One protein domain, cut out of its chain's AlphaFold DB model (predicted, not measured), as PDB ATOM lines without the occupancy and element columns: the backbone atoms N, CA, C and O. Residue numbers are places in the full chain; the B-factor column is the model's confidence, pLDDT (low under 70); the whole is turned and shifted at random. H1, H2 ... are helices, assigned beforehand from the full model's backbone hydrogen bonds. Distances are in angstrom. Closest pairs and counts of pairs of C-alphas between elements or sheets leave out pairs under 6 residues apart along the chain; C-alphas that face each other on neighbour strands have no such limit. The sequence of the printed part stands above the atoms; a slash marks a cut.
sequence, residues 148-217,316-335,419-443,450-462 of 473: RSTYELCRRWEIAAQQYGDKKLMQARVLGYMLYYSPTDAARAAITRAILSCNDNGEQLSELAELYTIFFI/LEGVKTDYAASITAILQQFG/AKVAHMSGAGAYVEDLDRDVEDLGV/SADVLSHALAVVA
ATOM      1  N   ARG A 148      62.713 119.510  76.260       73.88
ATOM      2  CA  ARG A 148      61.809 118.411  76.624       73.88
ATOM      3  C   ARG A 148      62.104 117.135  75.839       73.88
ATOM      4  O   ARG A 148      62.148 116.060  76.426       73.88
ATOM      5  N   SER A 149      62.328 117.235  74.530       75.44
ATOM      6  CA  SER A 149      62.659 116.067  73.705       75.44
ATOM      7  C   SER A 149      64.010 115.445  74.081       75.44
ATOM      8  O   SER A 149      64.129 114.220  74.123       75.44
ATOM      9  N   THR A 150      64.995 116.271  74.440       82.31
ATOM     10  CA  THR A 150      66.303 115.817  74.926       82.31
ATOM     11  C   THR A 150      66.194 115.190  76.314       82.31
ATOM     12  O   THR A 150      66.827 114.173  76.578       82.31
ATOM     13  N   TYR A 151      65.328 115.712  77.184       83.88
ATOM     14  CA  TYR A 151      65.037 115.066  78.462       83.88
ATOM     15  C   TYR A 151      64.413 113.671  78.274       83.88
ATOM     16  O   TYR A 151      64.818 112.719  78.937       83.88
ATOM     17  N   GLU A 152      63.487 113.501  77.323       82.12
ATOM     18  CA  GLU A 152      62.931 112.175  77.000       82.12
ATOM     19  C   GLU A 152      63.981 111.222  76.403       82.12
ATOM     20  O   GLU A 152      63.919 110.010  76.612       82.12
ATOM     21  N   LEU A 153      64.983 111.737  75.687       85.94
ATOM     22  CA  LEU A 153      66.152 110.959  75.267       85.94
ATOM     23  C   LEU A 153      66.959 110.478  76.477       85.94
ATOM     24  O   LEU A 153      67.210 109.277  76.572       85.94
ATOM     25  N   CYS A 154      67.279 111.359  77.431       89.50
ATOM     26  CA  CYS A 154      67.944 110.965  78.677       89.50
ATOM     27  C   CYS A 154      67.132 109.913  79.438       89.50
ATOM     28  O   CYS A 154      67.695 108.932  79.909       89.50
ATOM     29  N   ARG A 155      65.803 110.056  79.490       87.56
ATOM     30  CA  ARG A 155      64.905 109.098  80.146       87.56
ATOM     31  C   ARG A 155      64.889 107.731  79.461       87.56
ATOM     32  O   ARG A 155      64.908 106.702  80.133       87.56
ATOM     33  N   ARG A 156      64.865 107.690  78.123       88.81
ATOM     34  CA  ARG A 156      64.991 106.432  77.365       88.81
ATOM     35  C   ARG A 156      66.337 105.768  77.633       88.81
ATOM     36  O   ARG A 156      66.381 104.554  77.828       88.81
ATOM     37  N   TRP A 157      67.409 106.558  77.677       88.88
ATOM     38  CA  TRP A 157      68.733 106.055  78.016       88.88
ATOM     39  C   TRP A 157      68.801 105.552  79.461       88.88
ATOM     40  O   TRP A 157      69.336 104.475  79.679       88.88
ATOM     41  N   GLU A 158      68.174 106.235  80.423       90.56
ATOM     42  CA  GLU A 158      68.073 105.792  81.820       90.56
ATOM     43  C   GLU A 158      67.396 104.420  81.933       90.56
ATOM     44  O   GLU A 158      67.918 103.529  82.599       90.56
ATOM     45  N   ILE A 159      66.268 104.217  81.240       88.56
ATOM     46  CA  ILE A 159      65.576 102.918  81.194       88.56
ATOM     47  C   ILE A 159      66.501 101.843  80.612       88.56
ATOM     48  O   ILE A 159      66.624 100.758  81.177       88.56
ATOM     49  N   ALA A 160      67.186 102.149  79.508       86.75
ATOM     50  CA  ALA A 160      68.133 101.224  78.893       86.75
ATOM     51  C   ALA A 160      69.371 100.970  79.771       86.75
ATOM     52  O   ALA A 160      69.946  99.889  79.698       86.75
ATOM     53  N   ALA A 161      69.783 101.932  80.597       87.75
ATOM     54  CA  ALA A 161      70.961 101.861  81.456       87.75
ATOM     55  C   ALA A 161      70.792 100.899  82.640       87.75
ATOM     56  O   ALA A 161      71.789 100.371  83.130       87.75
ATOM     57  N   GLN A 162      69.552 100.600  83.049       85.44
ATOM     58  CA  GLN A 162      69.258  99.676  84.155       85.44
ATOM     59  C   GLN A 162      69.873  98.282  83.960       85.44
ATOM     60  O   GLN A 162      70.224  97.623  84.932       85.44
ATOM     61  N   GLN A 163      70.048  97.840  82.711       83.50
ATOM     62  CA  GLN A 163      70.645  96.536  82.399       83.50
ATOM     63  C   GLN A 163      72.188  96.539  82.395       83.50
ATOM     64  O   GLN A 163      72.795  95.478  82.286       83.50
ATOM     65  N   TYR A 164      72.826  97.712  82.484       80.25
ATOM     66  CA  TYR A 164      74.280  97.885  82.352       80.25
ATOM     67  C   TYR A 164      74.978  98.275  83.670       80.25
ATOM     68  O   TYR A 164      76.176  98.557  83.659       80.25
ATOM     69  N   GLY A 165      74.252  98.269  84.793       84.12
ATOM     70  CA  GLY A 165      74.779  98.511  86.141       84.12
ATOM     71  C   GLY A 165      74.600  99.941  86.663       84.12
ATOM     72  O   GLY A 165      74.239 100.866  85.930       84.12
ATOM     73  N   ASP A 166      74.884 100.119  87.957       88.12
ATOM     74  CA  ASP A 166      74.559 101.337  88.712       88.12
ATOM     75  C   ASP A 166      75.262 102.595  88.179       88.12
ATOM     76  O   ASP A 166      74.654 103.665  88.130       88.12
ATOM     77  N   LYS A 167      76.508 102.472  87.692       89.75
ATOM     78  CA  LYS A 167      77.259 103.610  87.133       89.75
ATOM     79  C   LYS A 167      76.593 104.181  85.879       89.75
ATOM     80  O   LYS A 167      76.405 105.391  85.787       89.75
ATOM     81  N   LYS A 168      76.190 103.331  84.924       90.88
ATOM     82  CA  LYS A 168      75.512 103.795  83.698       90.88
ATOM     83  C   LYS A 168      74.159 104.422  84.016       90.88
ATOM     84  O   LYS A 168      73.787 105.424  83.408       90.88
ATOM     85  N   LEU A 169      73.435 103.848  84.977       93.00
ATOM     86  CA  LEU A 169      72.167 104.401  85.440       93.00
ATOM     87  C   LEU A 169      72.355 105.796  86.054       93.00
ATOM     88  O   LEU A 169      71.617 106.720  85.714       93.00
ATOM     89  N   MET A 170      73.366 105.961  86.911       95.50
ATOM     90  CA  MET A 170      73.743 107.254  87.485       95.50
ATOM     91  C   MET A 170      74.106 108.266  86.391       95.50
ATOM     92  O   MET A 170      73.553 109.362  86.380       95.50
ATOM     93  N   GLN A 171      74.941 107.887  85.419       95.56
ATOM     94  CA  GLN A 171      75.343 108.758  84.309       95.56
ATOM     95  C   GLN A 171      74.139 109.263  83.494       95.56
ATOM     96  O   GLN A 171      74.037 110.456  83.201       95.56
ATOM     97  N   ALA A 172      73.176 108.387  83.188       93.69
ATOM     98  CA  ALA A 172      71.943 108.785  82.509       93.69
ATOM     99  C   ALA A 172      71.116 109.786  83.322       93.69
ATOM    100  O   ALA A 172      70.630 110.786  82.780       93.69
ATOM    101  N   ARG A 173      71.016 109.562  84.636       96.25
ATOM    102  CA  ARG A 173      70.339 110.481  85.551       96.25
ATOM    103  C   ARG A 173      71.056 111.817  85.676       96.25
ATOM    104  O   ARG A 173      70.372 112.833  85.737       96.25
ATOM    105  N   VAL A 174      72.392 111.847  85.683       97.62
ATOM    106  CA  VAL A 174      73.165 113.102  85.688       97.62
ATOM    107  C   VAL A 174      72.729 113.970  84.513       97.62
ATOM    108  O   VAL A 174      72.281 115.090  84.735       97.62
ATOM    109  N   LEU A 175      72.748 113.453  83.279       96.38
ATOM    110  CA  LEU A 175      72.355 114.241  82.102       96.38
ATOM    111  C   LEU A 175      70.898 114.723  82.169       96.38
ATOM    112  O   LEU A 175      70.616 115.893  81.896       96.38
ATOM    113  N   GLY A 176      69.975 113.844  82.570       94.56
ATOM    114  CA  GLY A 176      68.558 114.190  82.705       94.56
ATOM    115  C   GLY A 176      68.313 115.274  83.757       94.56
ATOM    116  O   GLY A 176      67.618 116.256  83.493       94.56
ATOM    117  N   TYR A 177      68.919 115.144  84.938       96.56
ATOM    118  CA  TYR A 177      68.746 116.109  86.021       96.56
ATOM    119  C   TYR A 177      69.487 117.424  85.783       96.56
ATOM    120  O   TYR A 177      68.979 118.461  86.205       96.56
ATOM    121  N   MET A 178      70.616 117.420  85.066       94.81
ATOM    122  CA  MET A 178      71.274 118.651  84.611       94.81
ATOM    123  C   MET A 178      70.304 119.495  83.767       94.81
ATOM    124  O   MET A 178      70.143 120.684  84.029       94.81
ATOM    125  N   LEU A 179      69.578 118.884  82.819       92.06
ATOM    126  CA  LEU A 179      68.539 119.572  82.035       92.06
ATOM    127  C   LEU A 179      67.362 120.040  82.894       92.06
ATOM    128  O   LEU A 179      66.875 121.163  82.736       92.06
ATOM    129  N   TYR A 180      66.883 119.169  83.783       92.38
ATOM    130  CA  TYR A 180      65.687 119.425  84.580       92.38
ATOM    131  C   TYR A 180      65.888 120.557  85.596       92.38
ATOM    132  O   TYR A 180      65.022 121.419  85.734       92.38
ATOM    133  N   TYR A 181      67.040 120.588  86.271       94.00
ATOM    134  CA  TYR A 181      67.362 121.570  87.309       94.00
ATOM    135  C   TYR A 181      68.180 122.768  86.811       94.00
ATOM    136  O   TYR A 181      68.617 123.570  87.634       94.00
ATOM    137  N   SER A 182      68.383 122.908  85.497       91.94
ATOM    138  CA  SER A 182      69.092 124.052  84.908       91.94
ATOM    139  C   SER A 182      68.499 125.388  85.394       91.94
ATOM    140  O   SER A 182      67.302 125.614  85.191       91.94
ATOM    141  N   PRO A 183      69.307 126.281  85.998       88.00
ATOM    142  CA  PRO A 183      68.817 127.507  86.629       88.00
ATOM    143  C   PRO A 183      68.492 128.609  85.617       88.00
ATOM    144  O   PRO A 183      67.684 129.487  85.905       88.00
ATOM    145  N   THR A 184      69.105 128.565  84.433       86.19
ATOM    146  CA  THR A 184      68.933 129.556  83.368       86.19
ATOM    147  C   THR A 184      68.687 128.867  82.031       86.19
ATOM    148  O   THR A 184      69.107 127.725  81.808       86.19
ATOM    149  N   ASP A 185      68.043 129.570  81.100       84.19
ATOM    150  CA  ASP A 185      67.839 129.049  79.745       84.19
ATOM    151  C   ASP A 185      69.153 128.924  78.968       84.19
ATOM    152  O   ASP A 185      69.303 128.012  78.156       84.19
ATOM    153  N   ALA A 186      70.145 129.766  79.278       84.81
ATOM    154  CA  ALA A 186      71.496 129.640  78.741       84.81
ATOM    155  C   ALA A 186      72.145 128.307  79.152       84.81
ATOM    156  O   ALA A 186      72.614 127.563  78.283       84.81
ATOM    157  N   ALA A 187      72.098 127.962  80.445       87.56
ATOM    158  CA  ALA A 187      72.583 126.681  80.952       87.56
ATOM    159  C   ALA A 187      71.830 125.505  80.324       87.56
ATOM    160  O   ALA A 187      72.449 124.591  79.776       87.56
ATOM    161  N   ARG A 188      70.494 125.578  80.298       88.25
ATOM    162  CA  ARG A 188      69.638 124.547  79.700       88.25
ATOM    163  C   ARG A 188      69.978 124.312  78.228       88.25
ATOM    164  O   ARG A 188      70.141 123.166  77.805       88.25
ATOM    165  N   ALA A 189      70.141 125.376  77.444       83.25
ATOM    166  CA  ALA A 189      70.494 125.295  76.030       83.25
ATOM    167  C   ALA A 189      71.911 124.739  75.817       83.25
ATOM    168  O   ALA A 189      72.140 123.971  74.881       83.25
ATOM    169  N   ALA A 190      72.875 125.094  76.671       87.00
ATOM    170  CA  ALA A 190      74.228 124.544  76.612       87.00
ATOM    171  C   ALA A 190      74.252 123.033  76.877       87.00
ATOM    172  O   ALA A 190      74.813 122.287  76.076       87.00
ATOM    173  N   ILE A 191      73.564 122.578  77.925       91.31
ATOM    174  CA  ILE A 191      73.452 121.152  78.264       91.31
ATOM    175  C   ILE A 191      72.713 120.399  77.154       91.31
ATOM    176  O   ILE A 191      73.155 119.338  76.716       91.31
ATOM    177  N   THR A 192      71.630 120.976  76.625       88.25
ATOM    178  CA  THR A 192      70.883 120.369  75.513       88.25
ATOM    179  C   THR A 192      71.770 120.208  74.275       88.25
ATOM    180  O   THR A 192      71.760 119.147  73.656       88.25
ATOM    181  N   ARG A 193      72.579 121.224  73.931       86.12
ATOM    182  CA  ARG A 193      73.566 121.144  72.837       86.12
ATOM    183  C   ARG A 193      74.578 120.031  73.059       86.12
ATOM    184  O   ARG A 193      74.838 119.275  72.127       86.12
ATOM    185  N   ALA A 194      75.135 119.943  74.264       87.88
ATOM    186  CA  ALA A 194      76.129 118.935  74.603       87.88
ATOM    187  C   ALA A 194      75.554 117.521  74.439       87.88
ATOM    188  O   ALA A 194      76.139 116.705  73.734       87.88
ATOM    189  N   ILE A 195      74.354 117.263  74.968       89.12
ATOM    190  CA  ILE A 195      73.699 115.951  74.864       89.12
ATOM    191  C   ILE A 195      73.377 115.596  73.410       89.12
ATOM    192  O   ILE A 195      73.668 114.489  72.966       89.12
ATOM    193  N   LEU A 196      72.803 116.528  72.642       85.69
ATOM    194  CA  LEU A 196      72.480 116.272  71.235       85.69
ATOM    195  C   LEU A 196      73.735 116.036  70.384       85.69
ATOM    196  O   LEU A 196      73.677 115.278  69.421       85.69
ATOM    197  N   SER A 197      74.876 116.631  70.749       83.81
ATOM    198  CA  SER A 197      76.144 116.396  70.049       83.81
ATOM    199  C   SER A 197      76.668 114.963  70.191       83.81
ATOM    200  O   SER A 197      77.448 114.524  69.348       83.81
ATOM    201  N   CYS A 198      76.185 114.217  71.191       82.06
ATOM    202  CA  CYS A 198      76.498 112.803  71.373       82.06
ATOM    203  C   CYS A 198      75.763 111.885  70.376       82.06
ATOM    204  O   CYS A 198      76.042 110.693  70.344       82.06
ATOM    205  N   ASN A 199      74.815 112.396  69.574       83.06
ATOM    206  CA  ASN A 199      74.092 111.641  68.534       83.06
ATOM    207  C   ASN A 199      73.516 110.290  69.015       83.06
ATOM    208  O   ASN A 199      73.673 109.270  68.346       83.06
ATOM    209  N   ASP A 200      72.895 110.272  70.197       80.25
ATOM    210  CA  ASP A 200      72.343 109.074  70.855       80.25
ATOM    211  C   ASP A 200      73.375 107.948  71.107       80.25
ATOM    212  O   ASP A 200      73.011 106.810  71.412       80.25
ATOM    213  N   ASN A 201      74.675 108.248  71.017       86.31
ATOM    214  CA  ASN A 201      75.748 107.302  71.287       86.31
ATOM    215  C   ASN A 201      75.952 107.149  72.801       86.31
ATOM    216  O   ASN A 201      76.382 108.074  73.489       86.31
ATOM    217  N   GLY A 202      75.683 105.947  73.314       86.44
ATOM    218  CA  GLY A 202      75.780 105.642  74.740       86.44
ATOM    219  C   GLY A 202      77.175 105.816  75.351       86.44
ATOM    220  O   GLY A 202      77.254 106.096  76.541       86.44
ATOM    221  N   GLU A 203      78.260 105.666  74.587       88.75
ATOM    222  CA  GLU A 203      79.623 105.919  75.083       88.75
ATOM    223  C   GLU A 203      79.882 107.420  75.227       88.75
ATOM    224  O   GLU A 203      80.297 107.865  76.293       88.75
ATOM    225  N   GLN A 204      79.520 108.218  74.219       89.56
ATOM    226  CA  GLN A 204      79.672 109.679  74.268       89.56
ATOM    227  C   GLN A 204      78.783 110.315  75.345       89.56
ATOM    228  O   GLN A 204      79.192 111.259  76.019       89.56
ATOM    229  N   LEU A 205      77.573 109.783  75.545       91.19
ATOM    230  CA  LEU A 205      76.696 110.195  76.641       91.19
ATOM    231  C   LEU A 205      77.308 109.848  78.007       91.19
ATOM    232  O   LEU A 205      77.256 110.664  78.928       91.19
ATOM    233  N   SER A 206      77.919 108.667  78.142       92.69
ATOM    234  CA  SER A 206      78.653 108.276  79.352       92.69
ATOM    235  C   SER A 206      79.839 109.204  79.626       92.69
ATOM    236  O   SER A 206      79.991 109.654  80.758       92.69
ATOM    237  N   GLU A 207      80.639 109.541  78.614       91.38
ATOM    238  CA  GLU A 207      81.766 110.479  78.741       91.38
ATOM    239  C   GLU A 207      81.305 111.880  79.159       91.38
ATOM    240  O   GLU A 207      81.891 112.487  80.056       91.38
ATOM    241  N   LEU A 208      80.214 112.382  78.568       93.62
ATOM    242  CA  LEU A 208      79.637 113.675  78.938       93.62
ATOM    243  C   LEU A 208      79.123 113.683  80.387       93.62
ATOM    244  O   LEU A 208      79.295 114.665  81.111       93.62
ATOM    245  N   ALA A 209      78.494 112.592  80.825       95.31
ATOM    246  CA  ALA A 209      78.023 112.457  82.198       95.31
ATOM    247  C   ALA A 209      79.184 112.393  83.203       95.31
ATOM    248  O   ALA A 209      79.106 113.003  84.272       95.31
ATOM    249  N   GLU A 210      80.269 111.697  82.855       91.50
ATOM    250  CA  GLU A 210      81.497 111.660  83.655       91.50
ATOM    251  C   GLU A 210      82.115 113.060  83.759       91.50
ATOM    252  O   GLU A 210      82.448 113.507  84.853       91.50
ATOM    253  N   LEU A 211      82.165 113.802  82.648       90.81
ATOM    254  CA  LEU A 211      82.636 115.188  82.611       90.81
ATOM    255  C   LEU A 211      81.836 116.075  83.578       90.81
ATOM    256  O   LEU A 211      82.427 116.783  84.392       90.81
ATOM    257  N   TYR A 212      80.502 116.024  83.567       93.88
ATOM    258  CA  TYR A 212      79.714 116.798  84.536       93.88
ATOM    259  C   TYR A 212      79.888 116.304  85.976       93.88
ATOM    260  O   TYR A 212      79.897 117.111  86.904       93.88
ATOM    261  N   THR A 213      80.084 115.008  86.189       91.12
ATOM    262  CA  THR A 213      80.331 114.466  87.532       91.12
ATOM    263  C   THR A 213      81.658 114.979  88.102       91.12
ATOM    264  O   THR A 213      81.696 115.498  89.219       91.12
ATOM    265  N   ILE A 214      82.730 114.920  87.311       83.50
ATOM    266  CA  ILE A 214      84.090 115.270  87.736       83.50
ATOM    267  C   ILE A 214      84.349 116.777  87.739       83.50
ATOM    268  O   ILE A 214      85.063 117.260  88.607       83.50
ATOM    269  N   PHE A 215      83.796 117.547  86.804       83.81
ATOM    270  CA  PHE A 215      84.124 118.973  86.703       83.81
ATOM    271  C   PHE A 215      83.008 119.894  87.199       83.81
ATOM    272  O   PHE A 215      83.287 121.032  87.556       83.81
ATOM    273  N   PHE A 216      81.752 119.444  87.256       88.56
ATOM    274  CA  PHE A 216      80.660 120.260  87.795       88.56
ATOM    275  C   PHE A 216      80.253 119.823  89.204       88.56
ATOM    276  O   PHE A 216      80.258 120.637  90.115       88.56
ATOM    277  N   ILE A 217      79.953 118.544  89.431       90.56
ATOM    278  CA  ILE A 217      79.492 118.097  90.756       90.56
ATOM    279  C   ILE A 217      80.623 118.157  91.782       90.56
ATOM    280  O   ILE A 217      80.465 118.722  92.865       90.56
ATOM    281  N   LEU A 316      96.705 128.284  89.495       41.06
ATOM    282  CA  LEU A 316      97.841 127.365  89.574       41.06
ATOM    283  C   LEU A 316      98.389 126.944  88.198       41.06
ATOM    284  O   LEU A 316      97.628 126.525  87.332       41.06
ATOM    285  N   GLU A 317      99.716 126.997  88.024       37.72
ATOM    286  CA  GLU A 317     100.424 126.614  86.790       37.72
ATOM    287  C   GLU A 317     100.637 125.088  86.645       37.72
ATOM    288  O   GLU A 317     100.852 124.372  87.628       37.72
ATOM    289  N   GLY A 318     100.628 124.593  85.398       46.06
ATOM    290  CA  GLY A 318     101.095 123.254  85.008       46.06
ATOM    291  C   GLY A 318      99.983 122.256  84.663       46.06
ATOM    292  O   GLY A 318      99.499 122.235  83.544       46.06
ATOM    293  N   VAL A 319      99.617 121.387  85.613       44.62
ATOM    294  CA  VAL A 319      98.557 120.350  85.473       44.62
ATOM    295  C   VAL A 319      97.203 120.857  85.986       44.62
ATOM    296  O   VAL A 319      96.134 120.414  85.577       44.62
ATOM    297  N   LYS A 320      97.259 121.839  86.888       54.62
ATOM    298  CA  LYS A 320      96.112 122.448  87.561       54.62
ATOM    299  C   LYS A 320      95.357 123.430  86.651       54.62
ATOM    300  O   LYS A 320      94.185 123.698  86.894       54.62
ATOM    301  N   THR A 321      95.987 123.893  85.567       60.62
ATOM    302  CA  THR A 321      95.367 124.757  84.554       60.62
ATOM    303  C   THR A 321      94.273 124.045  83.775       60.62
ATOM    304  O   THR A 321      93.264 124.673  83.488       60.62
ATOM    305  N   ASP A 322      94.429 122.754  83.465       68.69
ATOM    306  CA  ASP A 322      93.489 122.038  82.593       68.69
ATOM    307  C   ASP A 322      92.183 121.717  83.322       68.69
ATOM    308  O   ASP A 322      91.108 122.011  82.809       68.69
ATOM    309  N   TYR A 323      92.265 121.216  84.560       71.12
ATOM    310  CA  TYR A 323      91.086 120.977  85.400       71.12
ATOM    311  C   TYR A 323      90.312 122.277  85.660       71.12
ATOM    312  O   TYR A 323      89.095 122.350  85.478       71.12
ATOM    313  N   ALA A 324      91.034 123.340  86.013       71.56
ATOM    314  CA  ALA A 324      90.452 124.649  86.245       71.56
ATOM    315  C   ALA A 324      89.887 125.268  84.946       71.56
ATOM    316  O   ALA A 324      88.829 125.900  84.966       71.56
ATOM    317  N   ALA A 325      90.524 125.038  83.795       75.94
ATOM    318  CA  ALA A 325      90.005 125.435  82.489       75.94
ATOM    319  C   ALA A 325      88.735 124.660  82.122       75.94
ATOM    320  O   ALA A 325      87.803 125.270  81.605       75.94
ATOM    321  N   SER A 326      88.643 123.362  82.431       80.94
ATOM    322  CA  SER A 326      87.429 122.563  82.221       80.94
ATOM    323  C   SER A 326      86.261 123.072  83.061       80.94
ATOM    324  O   SER A 326      85.177 123.281  82.518       80.94
ATOM    325  N   ILE A 327      86.482 123.356  84.351       79.31
ATOM    326  CA  ILE A 327      85.469 123.989  85.212       79.31
ATOM    327  C   ILE A 327      85.048 125.335  84.615       79.31
ATOM    328  O   ILE A 327      83.863 125.575  84.398       79.31
ATOM    329  N   THR A 328      86.020 126.194  84.292       78.56
ATOM    330  CA  THR A 328      85.757 127.520  83.713       78.56
ATOM    331  C   THR A 328      84.933 127.404  82.433       78.56
ATOM    332  O   THR A 328      83.950 128.120  82.273       78.56
ATOM    333  N   ALA A 329      85.287 126.477  81.542       82.62
ATOM    334  CA  ALA A 329      84.599 126.266  80.277       82.62
ATOM    335  C   ALA A 329      83.151 125.804  80.479       82.62
ATOM    336  O   ALA A 329      82.256 126.324  79.814       82.62
ATOM    337  N   ILE A 330      82.898 124.873  81.405       84.94
ATOM    338  CA  ILE A 330      81.536 124.421  81.733       84.94
ATOM    339  C   ILE A 330      80.706 125.586  82.264       84.94
ATOM    340  O   ILE A 330      79.590 125.824  81.805       84.94
ATOM    341  N   LEU A 331      81.257 126.345  83.205       84.00
ATOM    342  CA  LEU A 331      80.523 127.425  83.842       84.00
ATOM    343  C   LEU A 331      80.263 128.596  82.882       84.00
ATOM    344  O   LEU A 331      79.145 129.109  82.832       84.00
ATOM    345  N   GLN A 332      81.233 128.938  82.029       83.62
ATOM    346  CA  GLN A 332      81.042 129.893  80.934       83.62
ATOM    347  C   GLN A 332      79.968 129.427  79.947       83.62
ATOM    348  O   GLN A 332      79.134 130.226  79.526       83.62
ATOM    349  N   GLN A 333      79.939 128.136  79.596       83.81
ATOM    350  CA  GLN A 333      78.878 127.581  78.751       83.81
ATOM    351  C   GLN A 333      77.501 127.712  79.401       83.81
ATOM    352  O   GLN A 333      76.517 127.928  78.696       83.81
ATOM    353  N   PHE A 334      77.428 127.624  80.729       85.00
ATOM    354  CA  PHE A 334      76.189 127.828  81.475       85.00
ATOM    355  C   PHE A 334      75.778 129.305  81.594       85.00
ATOM    356  O   PHE A 334      74.705 129.600  82.118       85.00
ATOM    357  N   GLY A 335      76.583 130.223  81.049       81.31
ATOM    358  CA  GLY A 335      76.329 131.661  81.051       81.31
ATOM    359  C   GLY A 335      76.933 132.394  82.247       81.31
ATOM    360  O   GLY A 335      76.653 133.576  82.425       81.31
ATOM    361  N   ALA A 419      73.691 120.614  93.840       95.81
ATOM    362  CA  ALA A 419      73.202 119.799  94.945       95.81
ATOM    363  C   ALA A 419      72.044 118.878  94.532       95.81
ATOM    364  O   ALA A 419      72.061 117.679  94.824       95.81
ATOM    365  N   LYS A 420      71.060 119.408  93.794       97.12
ATOM    366  CA  LYS A 420      69.938 118.618  93.265       97.12
ATOM    367  C   LYS A 420      70.422 117.516  92.327       97.12
ATOM    368  O   LYS A 420      70.016 116.370  92.491       97.12
ATOM    369  N   VAL A 421      71.309 117.821  91.382       97.38
ATOM    370  CA  VAL A 421      71.840 116.824  90.442       97.38
ATOM    371  C   VAL A 421      72.644 115.756  91.180       97.38
ATOM    372  O   VAL A 421      72.401 114.569  90.960       97.38
ATOM    373  N   ALA A 422      73.543 116.146  92.086       96.12
ATOM    374  CA  ALA A 422      74.374 115.227  92.859       96.12
ATOM    375  C   ALA A 422      73.532 114.202  93.630       96.12
ATOM    376  O   ALA A 422      73.797 113.000  93.565       96.12
ATOM    377  N   HIS A 423      72.483 114.661  94.314       95.31
ATOM    378  CA  HIS A 423      71.629 113.794  95.117       95.31
ATOM    379  C   HIS A 423      70.642 112.973  94.285       95.31
ATOM    380  O   HIS A 423      70.517 111.771  94.506       95.31
ATOM    381  N   MET A 424      69.953 113.591  93.324       95.00
ATOM    382  CA  MET A 424      68.890 112.918  92.569       95.00
ATOM    383  C   MET A 424      69.440 111.875  91.590       95.00
ATOM    384  O   MET A 424      68.787 110.863  91.338       95.00
ATOM    385  N   SER A 425      70.654 112.078  91.065       96.06
ATOM    386  CA  SER A 425      71.301 111.105  90.177       96.06
ATOM    387  C   SER A 425      72.012 109.963  90.902       96.06
ATOM    388  O   SER A 425      72.228 108.911  90.302       96.06
ATOM    389  N   GLY A 426      72.373 110.153  92.175       94.31
ATOM    390  CA  GLY A 426      73.290 109.275  92.906       94.31
ATOM    391  C   GLY A 426      74.774 109.604  92.696       94.31
ATOM    392  O   GLY A 426      75.619 108.998  93.349       94.31
ATOM    393  N   ALA A 427      75.109 110.589  91.854       94.81
ATOM    394  CA  ALA A 427      76.491 110.998  91.602       94.81
ATOM    395  C   ALA A 427      77.217 111.486  92.865       94.81
ATOM    396  O   ALA A 427      78.411 111.259  93.011       94.81
ATOM    397  N   GLY A 428      76.508 112.111  93.811       91.56
ATOM    398  CA  GLY A 428      77.097 112.543  95.081       91.56
ATOM    399  C   GLY A 428      77.609 111.374  95.929       91.56
ATOM    400  O   GLY A 428      78.686 111.475  96.507       91.56
ATOM    401  N   ALA A 429      76.870 110.258  95.957       90.38
ATOM    402  CA  ALA A 429      77.299 109.037  96.642       90.38
ATOM    403  C   ALA A 429      78.455 108.358  95.896       90.38
ATOM    404  O   ALA A 429      79.425 107.952  96.519       90.38
ATOM    405  N   TYR A 430      78.394 108.322  94.562       90.69
ATOM    406  CA  TYR A 430      79.490 107.814  93.736       90.69
ATOM    407  C   TYR A 430      80.799 108.585  93.974       90.69
ATOM    408  O   TYR A 430      81.835 107.974  94.204       90.69
ATOM    409  N   VAL A 431      80.753 109.922  93.998       86.69
ATOM    410  CA  VAL A 431      81.919 110.763  94.319       86.69
ATOM    411  C   VAL A 431      82.412 110.520  95.749       86.69
ATOM    412  O   VAL A 431      83.614 110.529  95.979       86.69
ATOM    413  N   GLU A 432      81.515 110.275  96.708       85.69
ATOM    414  CA  GLU A 432      81.884 109.933  98.089       85.69
ATOM    415  C   GLU A 432      82.570 108.566  98.214       85.69
ATOM    416  O   GLU A 432      83.485 108.403  99.022       85.69
ATOM    417  N   ASP A 433      82.150 107.585  97.422       84.69
ATOM    418  CA  ASP A 433      82.811 106.284  97.380       84.69
ATOM    419  C   ASP A 433      84.173 106.390  96.680       84.69
ATOM    420  O   ASP A 433      85.151 105.871  97.206       84.69
ATOM    421  N   LEU A 434      84.287 107.161  95.589       81.81
ATOM    422  CA  LEU A 434      85.584 107.474  94.974       81.81
ATOM    423  C   LEU A 434      86.523 108.191  95.952       81.81
ATOM    424  O   LEU A 434      87.719 107.912  95.991       81.81
ATOM    425  N   ASP A 435      85.978 109.117  96.741       77.94
ATOM    426  CA  ASP A 435      86.694 109.816  97.801       77.94
ATOM    427  C   ASP A 435      87.292 108.818  98.804       77.94
ATOM    428  O   ASP A 435      88.489 108.873  99.086       77.94
ATOM    429  N   ARG A 436      86.480 107.871  99.286       79.31
ATOM    430  CA  ARG A 436      86.906 106.810 100.208       79.31
ATOM    431  C   ARG A 436      87.932 105.871  99.572       79.31
ATOM    432  O   ARG A 436      88.930 105.541 100.205       79.31
ATOM    433  N   ASP A 437      87.729 105.490  98.315       79.06
ATOM    434  CA  ASP A 437      88.645 104.617  97.582       79.06
ATOM    435  C   ASP A 437      90.022 105.271  97.399       79.06
ATOM    436  O   ASP A 437      91.042 104.589  97.486       79.06
ATOM    437  N   VAL A 438      90.084 106.596  97.201       73.62
ATOM    438  CA  VAL A 438      91.350 107.349  97.195       73.62
ATOM    439  C   VAL A 438      92.037 107.314  98.560       73.62
ATOM    440  O   VAL A 438      93.261 107.194  98.608       73.62
ATOM    441  N   GLU A 439      91.290 107.393  99.663       69.50
ATOM    442  CA  GLU A 439      91.865 107.286 101.013       69.50
ATOM    443  C   GLU A 439      92.405 105.886 101.331       69.50
ATOM    444  O   GLU A 439      93.403 105.760 102.046       69.50
ATOM    445  N   ASP A 440      91.753 104.847 100.808       69.25
ATOM    446  CA  ASP A 440      92.078 103.442 101.072       69.25
ATOM    447  C   ASP A 440      93.066 102.842 100.044       69.25
ATOM    448  O   ASP A 440      93.547 101.713 100.207       69.25
ATOM    449  N   LEU A 441      93.419 103.588  98.991       64.12
ATOM    450  CA  LEU A 441      94.288 103.127  97.907       64.12
ATOM    451  C   LEU A 441      95.748 102.930  98.357       64.12
ATOM    452  O   LEU A 441      96.548 103.861  98.414       64.12
ATOM    453  N   GLY A 442      96.124 101.669  98.593       53.78
ATOM    454  CA  GLY A 442      97.523 101.249  98.754       53.78
ATOM    455  C   GLY A 442      98.252 100.957  97.431       53.78
ATOM    456  O   GLY A 442      99.441 101.250  97.315       53.78
ATOM    457  N   VAL A 443      97.568 100.376  96.429       53.25
ATOM    458  CA  VAL A 443      98.102 100.038  95.086       53.25
ATOM    459  C   VAL A 443      96.958 100.032  94.055       53.25
ATOM    460  O   VAL A 443      95.900  99.471  94.325       53.25
ATOM    461  N   SER A 450      90.843 100.682  88.378       71.31
ATOM    462  CA  SER A 450      91.124 101.904  89.145       71.31
ATOM    463  C   SER A 450      91.138 103.180  88.291       71.31
ATOM    464  O   SER A 450      91.590 104.210  88.779       71.31
ATOM    465  N   ALA A 451      90.694 103.144  87.027       72.00
ATOM    466  CA  ALA A 451      90.735 104.313  86.136       72.00
ATOM    467  C   ALA A 451      89.899 105.494  86.661       72.00
ATOM    468  O   ALA A 451      90.354 106.638  86.622       72.00
ATOM    469  N   ASP A 452      88.722 105.204  87.219       68.00
ATOM    470  CA  ASP A 452      87.839 106.210  87.814       68.00
ATOM    471  C   ASP A 452      88.472 106.812  89.069       68.00
ATOM    472  O   ASP A 452      88.549 108.029  89.207       68.00
ATOM    473  N   VAL A 453      89.026 105.961  89.938       72.56
ATOM    474  CA  VAL A 453      89.702 106.393  91.165       72.56
ATOM    475  C   VAL A 453      90.974 107.187  90.857       72.56
ATOM    476  O   VAL A 453      91.268 108.150  91.549       72.56
ATOM    477  N   LEU A 454      91.711 106.849  89.794       70.56
ATOM    478  CA  LEU A 454      92.875 107.616  89.340       70.56
ATOM    479  C   LEU A 454      92.468 108.987  88.788       70.56
ATOM    480  O   LEU A 454      93.078 109.993  89.142       70.56
ATOM    481  N   SER A 455      91.439 109.035  87.941       70.06
ATOM    482  CA  SER A 455      90.905 110.290  87.393       70.06
ATOM    483  C   SER A 455      90.402 111.194  88.516       70.06
ATOM    484  O   SER A 455      90.699 112.389  88.554       70.06
ATOM    485  N   HIS A 456      89.724 110.591  89.491       69.94
ATOM    486  CA  HIS A 456      89.263 111.250  90.698       69.94
ATOM    487  C   HIS A 456      90.415 111.717  91.592       69.94
ATOM    488  O   HIS A 456      90.433 112.871  92.004       69.94
ATOM    489  N   ALA A 457      91.429 110.884  91.833       69.06
ATOM    490  CA  ALA A 457      92.620 111.246  92.599       69.06
ATOM    491  C   ALA A 457      93.378 112.416  91.963       69.06
ATOM    492  O   ALA A 457      93.849 113.293  92.679       69.06
ATOM    493  N   LEU A 458      93.470 112.476  90.630       68.69
ATOM    494  CA  LEU A 458      94.063 113.617  89.927       68.69
ATOM    495  C   LEU A 458      93.259 114.906  90.161       68.69
ATOM    496  O   LEU A 458      93.858 115.959  90.383       68.69
ATOM    497  N   ALA A 459      91.924 114.819  90.192       63.94
ATOM    498  CA  ALA A 459      91.060 115.939  90.560       63.94
ATOM    499  C   ALA A 459      91.214 116.333  92.045       63.94
ATOM    500  O   ALA A 459      91.264 117.517  92.365       63.94
ATOM    501  N   VAL A 460      91.357 115.362  92.955       62.31
ATOM    502  CA  VAL A 460      91.588 115.604  94.393       62.31
ATOM    503  C   VAL A 460      92.964 116.225  94.639       62.31
ATOM    504  O   VAL A 460      93.087 117.189  95.378       62.31
ATOM    505  N   VAL A 461      94.036 115.740  94.014       58.09
ATOM    506  CA  VAL A 461      95.388 116.308  94.189       58.09
ATOM    507  C   VAL A 461      95.460 117.759  93.693       58.09
ATOM    508  O   VAL A 461      96.229 118.561  94.241       58.09
ATOM    509  N   ALA A 462      94.629 118.122  92.708       52.75
ATOM    510  CA  ALA A 462      94.441 119.512  92.309       52.75
ATOM    511  C   ALA A 462      93.845 120.379  93.442       52.75
ATOM    512  O   ALA A 462      94.220 121.547  93.539       52.75
TER     513      ALA A 462
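AT A GLANCE: This is residues 148 to 217, 316 to 335, 419 to 443 and 450 to 462 of the 473 residues of the protein "HNHc domain-containing protein" of Lentinula edodes (UniProt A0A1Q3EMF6). H2 and H4 cross at the core of an all-helical body, with H1 side by side with H2, and H3 and H6 packed round the pair. From the H4 side, H5 and H7 reach toward the same end of the domain, and H8 stands across the space between them there, meeting H7 along its flank and H5 only at its tip. The printed part has 128 residues with eight named helices, H1 to H8 in order along the chain, and no named strand; the class is all helix, and the helix packing is mostly crossed. The whole is compact, with a radius of gyration of the C-alphas of 14.8 A and spans of 44 by 35 by 25 A.

IN THESE COORDINATES: H1, residues 148 to 164, begins at C-alpha 148 (61.809, 118.411, 76.624) and is 24.7 A long from first to last C-alpha. H2 is residues 166 to 180, 20.6 A; H3 is residues 185 to 197, 18.0 A; H4 is residues 202 to 217, 20.6 A, ending at C-alpha 217 (79.492, 118.097, 90.756). H5 is residues 320 to 333, 20.0 A; H6 is residues 419 to 425, 10.1 A; H7 is residues 427 to 440, 19.7 A. H8, residues 451 to 462, is 16.8 A long and ends at C-alpha 462 (94.441, 119.512, 92.309).

HOW THE PARTS SIT: H2 and H4 are the hub, each touching five other helices. They touch at a steep tilt of 69.6 degrees, only just short of perpendicular; their closest C-alphas, of Gln 171 and Ala 209, are 5.0 A apart. H1 and H2 are a helical hairpin at a shallow tilt of 10 degrees, closest at the C-alphas of Ala 161 and Leu 169, 4.9 A. H2 and H3 are another, at a steep tilt of 41 degrees. H6 touches H2, closest at the C-alphas of Ser 425 and Arg 173, 4.8 A. H4 touches H5 with residues 215 to 216 alone, about perpendicular at 78 degrees, the closest C-alphas being those of Phe 215 and Ile 327, 5.4 A. H7 and H8 touch, about perpendicular at 83 degrees, closest at the C-alphas of Leu 434 and Val 453, 5.7 A. H5 and H8 only just touch, and only at their ends, with 3 pairs of C-alphas within 8 A. H1 and H8 are apart, as are H5 and H7. Each O i to N i+4 pair is within hydrogen-bond range in H2, H3, H5, H6, H7 and H8; in H1 it is 11 of 13 and in H4 11 of 12.

THE WHOLE: The two farthest C-alphas, of Ser 149 and Gly 442, are 45.4 A apart. Residues 218 to 315, 336 to 418 and 444 to 449 are not printed; the C-alphas across these cuts are 20.6 A, 18.5 A and 9.4 A apart. The links printed whole, H1 to H2, H2 to H3, H3 to H4 and H6 to H7, are tight. The mean pLDDT of the printed part is 82.4; residues 316 to 322, 439 to 443, 452 and 456 to 462 are under 70.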